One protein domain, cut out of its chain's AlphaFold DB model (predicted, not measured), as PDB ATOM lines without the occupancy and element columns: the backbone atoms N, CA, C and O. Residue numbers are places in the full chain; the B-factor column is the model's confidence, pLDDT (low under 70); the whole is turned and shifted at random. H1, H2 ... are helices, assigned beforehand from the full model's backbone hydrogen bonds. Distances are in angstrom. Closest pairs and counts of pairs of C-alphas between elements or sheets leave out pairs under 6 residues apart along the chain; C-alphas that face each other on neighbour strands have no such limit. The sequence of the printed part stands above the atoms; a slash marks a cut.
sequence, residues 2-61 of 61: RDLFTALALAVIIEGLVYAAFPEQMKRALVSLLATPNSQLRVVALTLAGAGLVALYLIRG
ATOM      1  N   ARG A   2     110.782 120.826 117.744       90.31
ATOM      2  CA  ARG A   2     110.529 119.745 118.722       90.31
ATOM      3  C   ARG A   2     110.159 118.408 118.068       90.31
ATOM      4  O   ARG A   2     110.760 117.404 118.419       90.31
ATOM      5  N   ASP A   3     109.299 118.414 117.050       89.31
ATOM      6  CA  ASP A   3     108.852 117.181 116.380       89.31
ATOM      7  C   ASP A   3     109.982 116.389 115.716       89.31
ATOM      8  O   ASP A   3     109.924 115.163 115.673       89.31
ATOM      9  N   LEU A   4     111.017 117.073 115.215       89.88
ATOM     10  CA  LEU A   4     112.181 116.415 114.622       89.88
ATOM     11  C   LEU A   4     112.986 115.674 115.692       89.88
ATOM     12  O   LEU A   4     113.337 114.513 115.506       89.88
ATOM     13  N   PHE A   5     113.234 116.326 116.832       95.62
ATOM     14  CA  PHE A   5     113.922 115.699 117.961       95.62
ATOM     15  C   PHE A   5     113.103 114.555 118.563       95.62
ATOM     16  O   PHE A   5     113.670 113.523 118.903       95.62
ATOM     17  N   THR A   6     111.777 114.694 118.641       95.56
ATOM     18  CA  THR A   6     110.884 113.611 119.073       95.56
ATOM     19  C   THR A   6     110.939 112.419 118.117       95.56
ATOM     20  O   THR A   6     111.056 111.285 118.575       95.56
ATOM     21  N   ALA A   7     110.905 112.652 116.801       93.44
ATOM     22  CA  ALA A   7     111.006 111.583 115.809       93.44
ATOM     23  C   ALA A   7     112.368 110.870 115.867       93.44
ATOM     24  O   ALA A   7     112.414 109.644 115.825       93.44
ATOM     25  N   LEU A   8     113.463 111.621 116.026       95.31
ATOM     26  CA  LEU A   8     114.804 111.057 116.210       95.31
ATOM     27  C   LEU A   8     114.904 110.224 117.491       95.31
ATOM     28  O   LEU A   8     115.409 109.106 117.449       95.31
ATOM     29  N   ALA A   9     114.387 110.729 118.614       97.38
ATOM     30  CA  ALA A   9     114.372 109.984 119.870       97.38
ATOM     31  C   ALA A   9     113.592 108.668 119.730       97.38
ATOM     32  O   ALA A   9     114.063 107.621 120.169       97.38
ATOM     33  N   LEU A  10     112.434 108.704 119.066       96.50
ATOM     34  CA  LEU A  10     111.636 107.509 118.812       96.50
ATOM     35  C   LEU A  10     112.366 106.507 117.908       96.50
ATOM     36  O   LEU A  10     112.332 105.313 118.191       96.50
ATOM     37  N   ALA A  11     113.058 106.974 116.864       95.88
ATOM     38  CA  ALA A  11     113.843 106.113 115.981       95.88
ATOM     39  C   ALA A  11     114.934 105.353 116.753       95.88
ATOM     40  O   ALA A  11     115.030 104.136 116.623       95.88
ATOM     41  N   VAL A  12     115.679 106.046 117.624       97.50
ATOM     42  CA  VAL A  12     116.718 105.433 118.472       97.50
ATOM     43  C   VAL A  12     116.120 104.412 119.445       97.50
ATOM     44  O   VAL A  12     116.676 103.329 119.621       97.50
ATOM     45  N   ILE A  13     114.973 104.723 120.062       98.00
ATOM     46  CA  ILE A  13     114.279 103.793 120.966       98.00
ATOM     47  C   ILE A  13     113.853 102.529 120.216       98.00
ATOM     48  O   ILE A  13     114.103 101.424 120.694       98.00
ATOM     49  N   ILE A  14     113.226 102.678 119.046       96.62
ATOM     50  CA  ILE A  14     112.767 101.542 118.238       96.62
ATOM     51  C   ILE A  14     113.958 100.688 117.811       96.62
ATOM     52  O   ILE A  14     113.916  99.469 117.961       96.62
ATOM     53  N   GLU A  15     115.033 101.311 117.333       95.12
ATOM     54  CA  GLU A  15     116.245 100.606 116.933       95.12
ATOM     55  C   GLU A  15     116.831  99.800 118.107       95.12
ATOM     56  O   GLU A  15     117.036  98.591 117.986       95.12
ATOM     57  N   GLY A  16     116.995 100.419 119.282       96.00
ATOM     58  CA  GLY A  16     117.487  99.742 120.486       96.00
ATOM     59  C   GLY A  16     116.598  98.581 120.948       96.00
ATOM     60  O   GLY A  16     117.109  97.518 121.302       96.00
ATOM     61  N   LEU A  17     115.272  98.746 120.897       97.06
ATOM     62  CA  LEU A  17     114.319  97.683 121.230       97.06
ATOM     63  C   LEU A  17     114.426  96.497 120.270       97.06
ATOM     64  O   LEU A  17     114.393  95.352 120.716       97.06
ATOM     65  N   VAL A  18     114.586  96.751 118.969       95.50
ATOM     66  CA  VAL A  18     114.753  95.688 117.968       95.50
ATOM     67  C   VAL A  18     116.048  94.914 118.214       95.50
ATOM     68  O   VAL A  18     116.024  93.683 118.197       95.50
ATOM     69  N   TYR A  19     117.158  95.598 118.513       93.38
ATOM     70  CA  TYR A  19     118.415  94.929 118.869       93.38
ATOM     71  C   TYR A  19     118.308  94.108 120.159       93.38
ATOM     72  O   TYR A  19     118.858  93.009 120.223       93.38
ATOM     73  N   ALA A  20     117.602  94.612 121.175       96.56
ATOM     74  CA  ALA A  20     117.429  93.917 122.449       96.56
ATOM     75  C   ALA A  20     116.500  92.696 122.337       96.56
ATOM     76  O   ALA A  20     116.788  91.649 122.914       96.56
ATOM     77  N   ALA A  21     115.400  92.814 121.588       97.31
ATOM     78  CA  ALA A  21     114.424  91.739 121.422       97.31
ATOM     79  C   ALA A  21     114.901  90.650 120.444       97.31
ATOM     80  O   ALA A  21     114.626  89.470 120.655       97.31
ATOM     81  N   PHE A  22     115.616  91.036 119.381       96.50
ATOM     82  CA  PHE A  22     115.946  90.161 118.249       96.50
ATOM     83  C   PHE A  22     117.418  90.289 117.795       96.50
ATOM     84  O   PHE A  22     117.692  90.576 116.621       96.50
ATOM     85  N   PRO A  23     118.406  90.059 118.686       93.00
ATOM     86  CA  PRO A  23     119.816  90.331 118.394       93.00
ATOM     87  C   PRO A  23     120.369  89.468 117.251       93.00
ATOM     88  O   PRO A  23     121.099  89.952 116.386       93.00
ATOM     89  N   GLU A  24     120.003  88.185 117.207       95.88
ATOM     90  CA  GLU A  24     120.499  87.247 116.195       95.88
ATOM     91  C   GLU A  24     119.897  87.502 114.809       95.88
ATOM     92  O   GLU A  24     120.582  87.367 113.793       95.88
ATOM     93  N   GLN A  25     118.625  87.910 114.740       94.62
ATOM     94  CA  GLN A  25     118.011  88.313 113.475       94.62
ATOM     95  C   GLN A  25     118.710  89.553 112.915       94.62
ATOM     96  O   GLN A  25     118.992  89.603 111.718       94.62
ATOM     97  N   MET A  26     119.048  90.513 113.777       94.81
ATOM     98  CA  MET A  26     119.643  91.770 113.335       94.81
ATOM     99  C   MET A  26     121.085  91.606 112.849       94.81
ATOM    100  O   MET A  26     121.439  92.131 111.794       94.81
ATOM    101  N   LYS A  27     121.890  90.771 113.519       94.12
ATOM    102  CA  LYS A  27     123.222  90.388 113.016       94.12
ATOM    103  C   LYS A  27     123.151  89.766 111.620       94.12
ATOM    104  O   LYS A  27     123.920  90.145 110.739       94.12
ATOM    105  N   ARG A  28     122.212  88.838 111.390       94.88
ATOM    106  CA  ARG A  28     122.020  88.213 110.068       94.88
ATOM    107  C   ARG A  28     121.591  89.225 109.007       94.88
ATOM    108  O   ARG A  28     122.115  89.190 107.895       94.88
ATOM    109  N   ALA A  29     120.681  90.136 109.351       91.94
ATOM    110  CA  ALA A  29     120.246  91.195 108.447       91.94
ATOM    111  C   ALA A  29     121.417  92.099 108.032       91.94
ATOM    112  O   ALA A  29     121.591  92.357 106.844       91.94
ATOM    113  N   LEU A  30     122.278  92.497 108.976       93.00
ATOM    114  CA  LEU A  30     123.475  93.294 108.687       93.00
ATOM    115  C   LEU A  30     124.440  92.576 107.737       93.00
ATOM    116  O   LEU A  30     124.909  93.181 106.778       93.00
ATOM    117  N   VAL A  31     124.696  91.283 107.948       95.50
ATOM    118  CA  VAL A  31     125.539  90.492 107.032       95.50
ATOM    119  C   VAL A  31     124.942  90.462 105.620       95.50
ATOM    120  O   VAL A  31     125.665  90.657 104.644       95.50
ATOM    121  N   SER A  32     123.623  90.290 105.498       92.19
ATOM    122  CA  SER A  32     122.936  90.338 104.201       92.19
ATOM    123  C   SER A  32     123.027  91.716 103.540       92.19
ATOM    124  O   SER A  32     123.204  91.805 102.325       92.19
ATOM    125  N   LEU A  33     122.917  92.795 104.321       92.12
ATOM    126  CA  LEU A  33     123.048  94.162 103.816       92.12
ATOM    127  C   LEU A  33     124.456  94.416 103.275       92.12
ATOM    128  O   LEU A  33     124.590  94.944 102.177       92.12
ATOM    129  N   LEU A  34     125.497  93.973 103.986       93.38
ATOM    130  CA  LEU A  34     126.889  94.106 103.541       93.38
ATOM    131  C   LEU A  34     127.186  93.329 102.250       93.38
ATOM    132  O   LEU A  34     128.038  93.744 101.469       93.38
ATOM    133  N   ALA A  35     126.483  92.221 102.009       93.50
ATOM    134  CA  ALA A  35     126.610  91.438 100.781       93.50
ATOM    135  C   ALA A  35     125.829  92.029  99.588       93.50
ATOM    136  O   ALA A  35     126.012  91.590  98.452       93.50
ATOM    137  N   THR A  36     124.948  93.008  99.821       91.50
ATOM    138  CA  THR A  36     124.087  93.581  98.779       91.50
ATOM    139  C   THR A  36     124.805  94.723  98.043       91.50
ATOM    140  O   THR A  36     125.365  95.609  98.689       91.50
ATOM    141  N   PRO A  37     124.760  94.786  96.698       93.31
ATOM    142  CA  PRO A  37     125.341  95.897  95.949       93.31
ATOM    143  C   PRO A  37     124.753  97.260  96.348       93.31
ATOM    144  O   PRO A  37     123.534  97.428  96.440       93.31
ATOM    145  N   ASN A  38     125.613  98.274  96.473       93.69
ATOM    146  CA  ASN A  38     125.221  99.635  96.869       93.69
ATOM    147  C   ASN A  38     124.122 100.254  95.985       93.69
ATOM    148  O   ASN A  38     123.335 101.069  96.463       93.69
ATOM    149  N   SER A  39     124.058  99.897  94.698       93.19
ATOM    150  CA  SER A  39     123.012 100.377  93.784       93.19
ATOM    151  C   SER A  39     121.624  99.880  94.190       93.19
ATOM    152  O   SER A  39     120.689 100.674  94.245       93.19
ATOM    153  N   GLN A  40     121.497  98.597  94.535       93.81
ATOM    154  CA  GLN A  40     120.236  98.012  94.990       93.81
ATOM    155  C   GLN A  40     119.840  98.561  96.361       93.81
ATOM    156  O   GLN A  40     118.695  98.972  96.539       93.81
ATOM    157  N   LEU A  41     120.796  98.662  97.293       94.50
ATOM    158  CA  LEU A  41     120.552  99.258  98.610       94.50
ATOM    159  C   LEU A  41     120.008 100.685  98.503       94.50
ATOM    160  O   LEU A  41     119.052 101.025  99.193       94.50
ATOM    161  N   ARG A  42     120.570 101.513  97.612       94.50
ATOM    162  CA  ARG A  42     120.086 102.885  97.389       94.50
ATOM    163  C   ARG A  42     118.654 102.917  96.881       94.50
ATOM    164  O   ARG A  42     117.867 103.705  97.390       94.50
ATOM    165  N   VAL A  43     118.318 102.078  95.901       96.50
ATOM    166  CA  VAL A  43     116.956 102.030  95.353       96.50
ATOM    167  C   VAL A  43     115.965 101.639  96.446       96.50
ATOM    168  O   VAL A  43     114.988 102.350  96.648       96.50
ATOM    169  N   VAL A  44     116.249 100.575  97.200       94.56
ATOM    170  CA  VAL A  44     115.371 100.104  98.284       94.56
ATOM    171  C   VAL A  44     115.254 101.132  99.414       94.56
ATOM    172  O   VAL A  44     114.162 101.390  99.913       94.56
ATOM    173  N   ALA A  45     116.359 101.764  99.812       93.38
ATOM    174  CA  ALA A  45     116.337 102.787 100.855       93.38
ATOM    175  C   ALA A  45     115.529 104.023 100.426       93.38
ATOM    176  O   ALA A  45     114.756 104.559 101.218       93.38
ATOM    177  N   LEU A  46     115.669 104.459  99.170       96.69
ATOM    178  CA  LEU A  46     114.922 105.598  98.637       96.69
ATOM    179  C   LEU A  46     113.429 105.295  98.491       96.69
ATOM    180  O   LEU A  46     112.612 106.160  98.803       96.69
ATOM    181  N   THR A  47     113.053 104.085  98.068       97.12
ATOM    182  CA  THR A  47     111.636 103.700  97.989       97.12
ATOM    183  C   THR A  47     111.001 103.633  99.375       97.12
ATOM    184  O   THR A  47     109.902 104.155  99.557       97.12
ATOM    185  N   LEU A  48     111.700 103.077 100.371       95.88
ATOM    186  CA  LEU A  48     111.242 103.060 101.764       95.88
ATOM    187  C   LEU A  48     111.108 104.472 102.343       95.88
ATOM    188  O   LEU A  48     110.090 104.780 102.963       95.88
ATOM    189  N   ALA A  49     112.091 105.347 102.112       95.50
ATOM    190  CA  ALA A  49     112.031 106.736 102.559       95.50
ATOM    191  C   ALA A  49     110.853 107.492 101.920       95.50
ATOM    192  O   ALA A  49     110.121 108.197 102.615       95.50
ATOM    193  N   GLY A  50     110.628 107.304 100.615       97.44
ATOM    194  CA  GLY A  50     109.491 107.883  99.900       97.44
ATOM    195  C   GLY A  50     108.147 107.375 100.423       97.44
ATOM    196  O   GLY A  50     107.255 108.173 100.699       97.44
ATOM    197  N   ALA A  51     108.012 106.063 100.635       97.00
ATOM    198  CA  ALA A  51     106.802 105.474 101.209       97.00
ATOM    199  C   ALA A  51     106.536 105.988 102.633       97.00
ATOM    200  O   ALA A  51     105.403 106.338 102.962       97.00
ATOM    201  N   GLY A  52     107.581 106.102 103.459       94.31
ATOM    202  CA  GLY A  52     107.496 106.678 104.801       94.31
ATOM    203  C   GLY A  52     107.054 108.142 104.788       94.31
ATOM    204  O   GLY A  52     106.230 108.538 105.608       94.31
ATOM    205  N   LEU A  53     107.535 108.934 103.825       94.81
ATOM    206  CA  LEU A  53     107.101 110.319 103.642       94.81
ATOM    207  C   LEU A  53     105.620 110.407 103.249       94.81
ATOM    208  O   LEU A  53     104.893 111.223 103.812       94.81
ATOM    209  N   VAL A  54     105.164 109.556 102.324       96.50
ATOM    210  CA  VAL A  54     103.746 109.484 101.930       96.50
ATOM    211  C   VAL A  54     102.876 109.086 103.121       96.50
ATOM    212  O   VAL A  54     101.874 109.742 103.390       96.50
ATOM    213  N   ALA A  55     103.276 108.066 103.883       95.25
ATOM    214  CA  ALA A  55     102.561 107.653 105.088       95.25
ATOM    215  C   ALA A  55     102.512 108.775 106.137       95.25
ATOM    216  O   ALA A  55     101.452 109.053 106.691       95.25
ATOM    217  N   LEU A  56     103.632 109.466 106.372       93.31
ATOM    218  CA  LEU A  56     103.686 110.611 107.281       93.31
ATOM    219  C   LEU A  56     102.722 111.720 106.845       93.31
ATOM    220  O   LEU A  56     102.038 112.289 107.693       93.31
ATOM    221  N   TYR A  57     102.661 112.009 105.542       94.00
ATOM    222  CA  TYR A  57     101.740 112.994 104.982       94.00
ATOM    223  C   TYR A  57     100.276 112.585 105.167       94.00
ATOM    224  O   TYR A  57      99.474 113.427 105.533       94.00
ATOM    225  N   LEU A  58      99.929 111.306 104.998       94.69
ATOM    226  CA  LEU A  58      98.560 110.815 105.211       94.69
ATOM    227  C   LEU A  58      98.136 110.789 106.686       94.69
ATOM    228  O   LEU A  58      96.959 110.935 106.980       94.69
ATOM    229  N   ILE A  59      99.073 110.561 107.611       93.75
ATOM    230  CA  ILE A  59      98.784 110.517 109.054       93.75
ATOM    231  C   ILE A  59      98.682 111.930 109.647       93.75
ATOM    232  O   ILE A  59      97.947 112.140 110.610       93.75
ATOM    233  N   ARG A  60      99.476 112.879 109.132       86.56
ATOM    234  CA  ARG A  60      99.509 114.273 109.611       86.56
ATOM    235  C   ARG A  60      98.640 115.241 108.805       86.56
ATOM    236  O   ARG A  60      98.427 116.350 109.295       86.56
ATOM    237  N   GLY A  61      98.261 114.878 107.581       58.34
ATOM    238  CA  GLY A  61      97.325 115.623 106.734       58.34
ATOM    239  C   GLY A  61      95.894 115.461 107.215       58.34
ATOM    240  O   GLY A  61      95.139 116.439 107.039       58.34
TER     241      GLY A  61
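Overview. This is residues 2 to 61 of the 61 residues of an uncharacterized protein of hydrothermal vent metagenome (UniProt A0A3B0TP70). Three helices make an open U: H1 and H3 are its long arms, the shorter H2 joins them at one end, and the space between the arms is empty. The 60 printed residues include three named helices, in the order H1, H2, H3, and no named strand: all helix. The whole is loose, with a radius of gyration of the C-alphas of 14.3 A, and flat, spanning 38 by 29 by 16 A.

Arrangement. H1, residues 2 to 21, is close to but not clearly touching H2, residues 23 to 35; their closest C-alphas, of Tyr 19 and Met 26, are 6.5 A apart. Their lines are about perpendicular, at 74 degrees. H2 is close to but not clearly touching H3, residues 38 to 60; their closest C-alphas, of Leu 33 and Leu 41, are 7.7 A apart. They run opposite ways at a steep tilt of 55 degrees. H1 and H3 are apart. In H1, H2 and H3 every O i to N i+4 pair is within hydrogen-bond range.

Along the chain. H1 begins at C-alpha 2 (110.529, 119.745, 118.722) and is 28.4 A long. H2 is 18.9 A long. H3, 32.2 A, ends at C-alpha 60 (99.509, 114.273, 109.611).

Size, cuts and confidence. The farthest C-alphas, of Ala 35 and Gly 61, are 38.4 A apart. The printed part has no cut, and both links are tight. Residue 61 alone has pLDDT under 70.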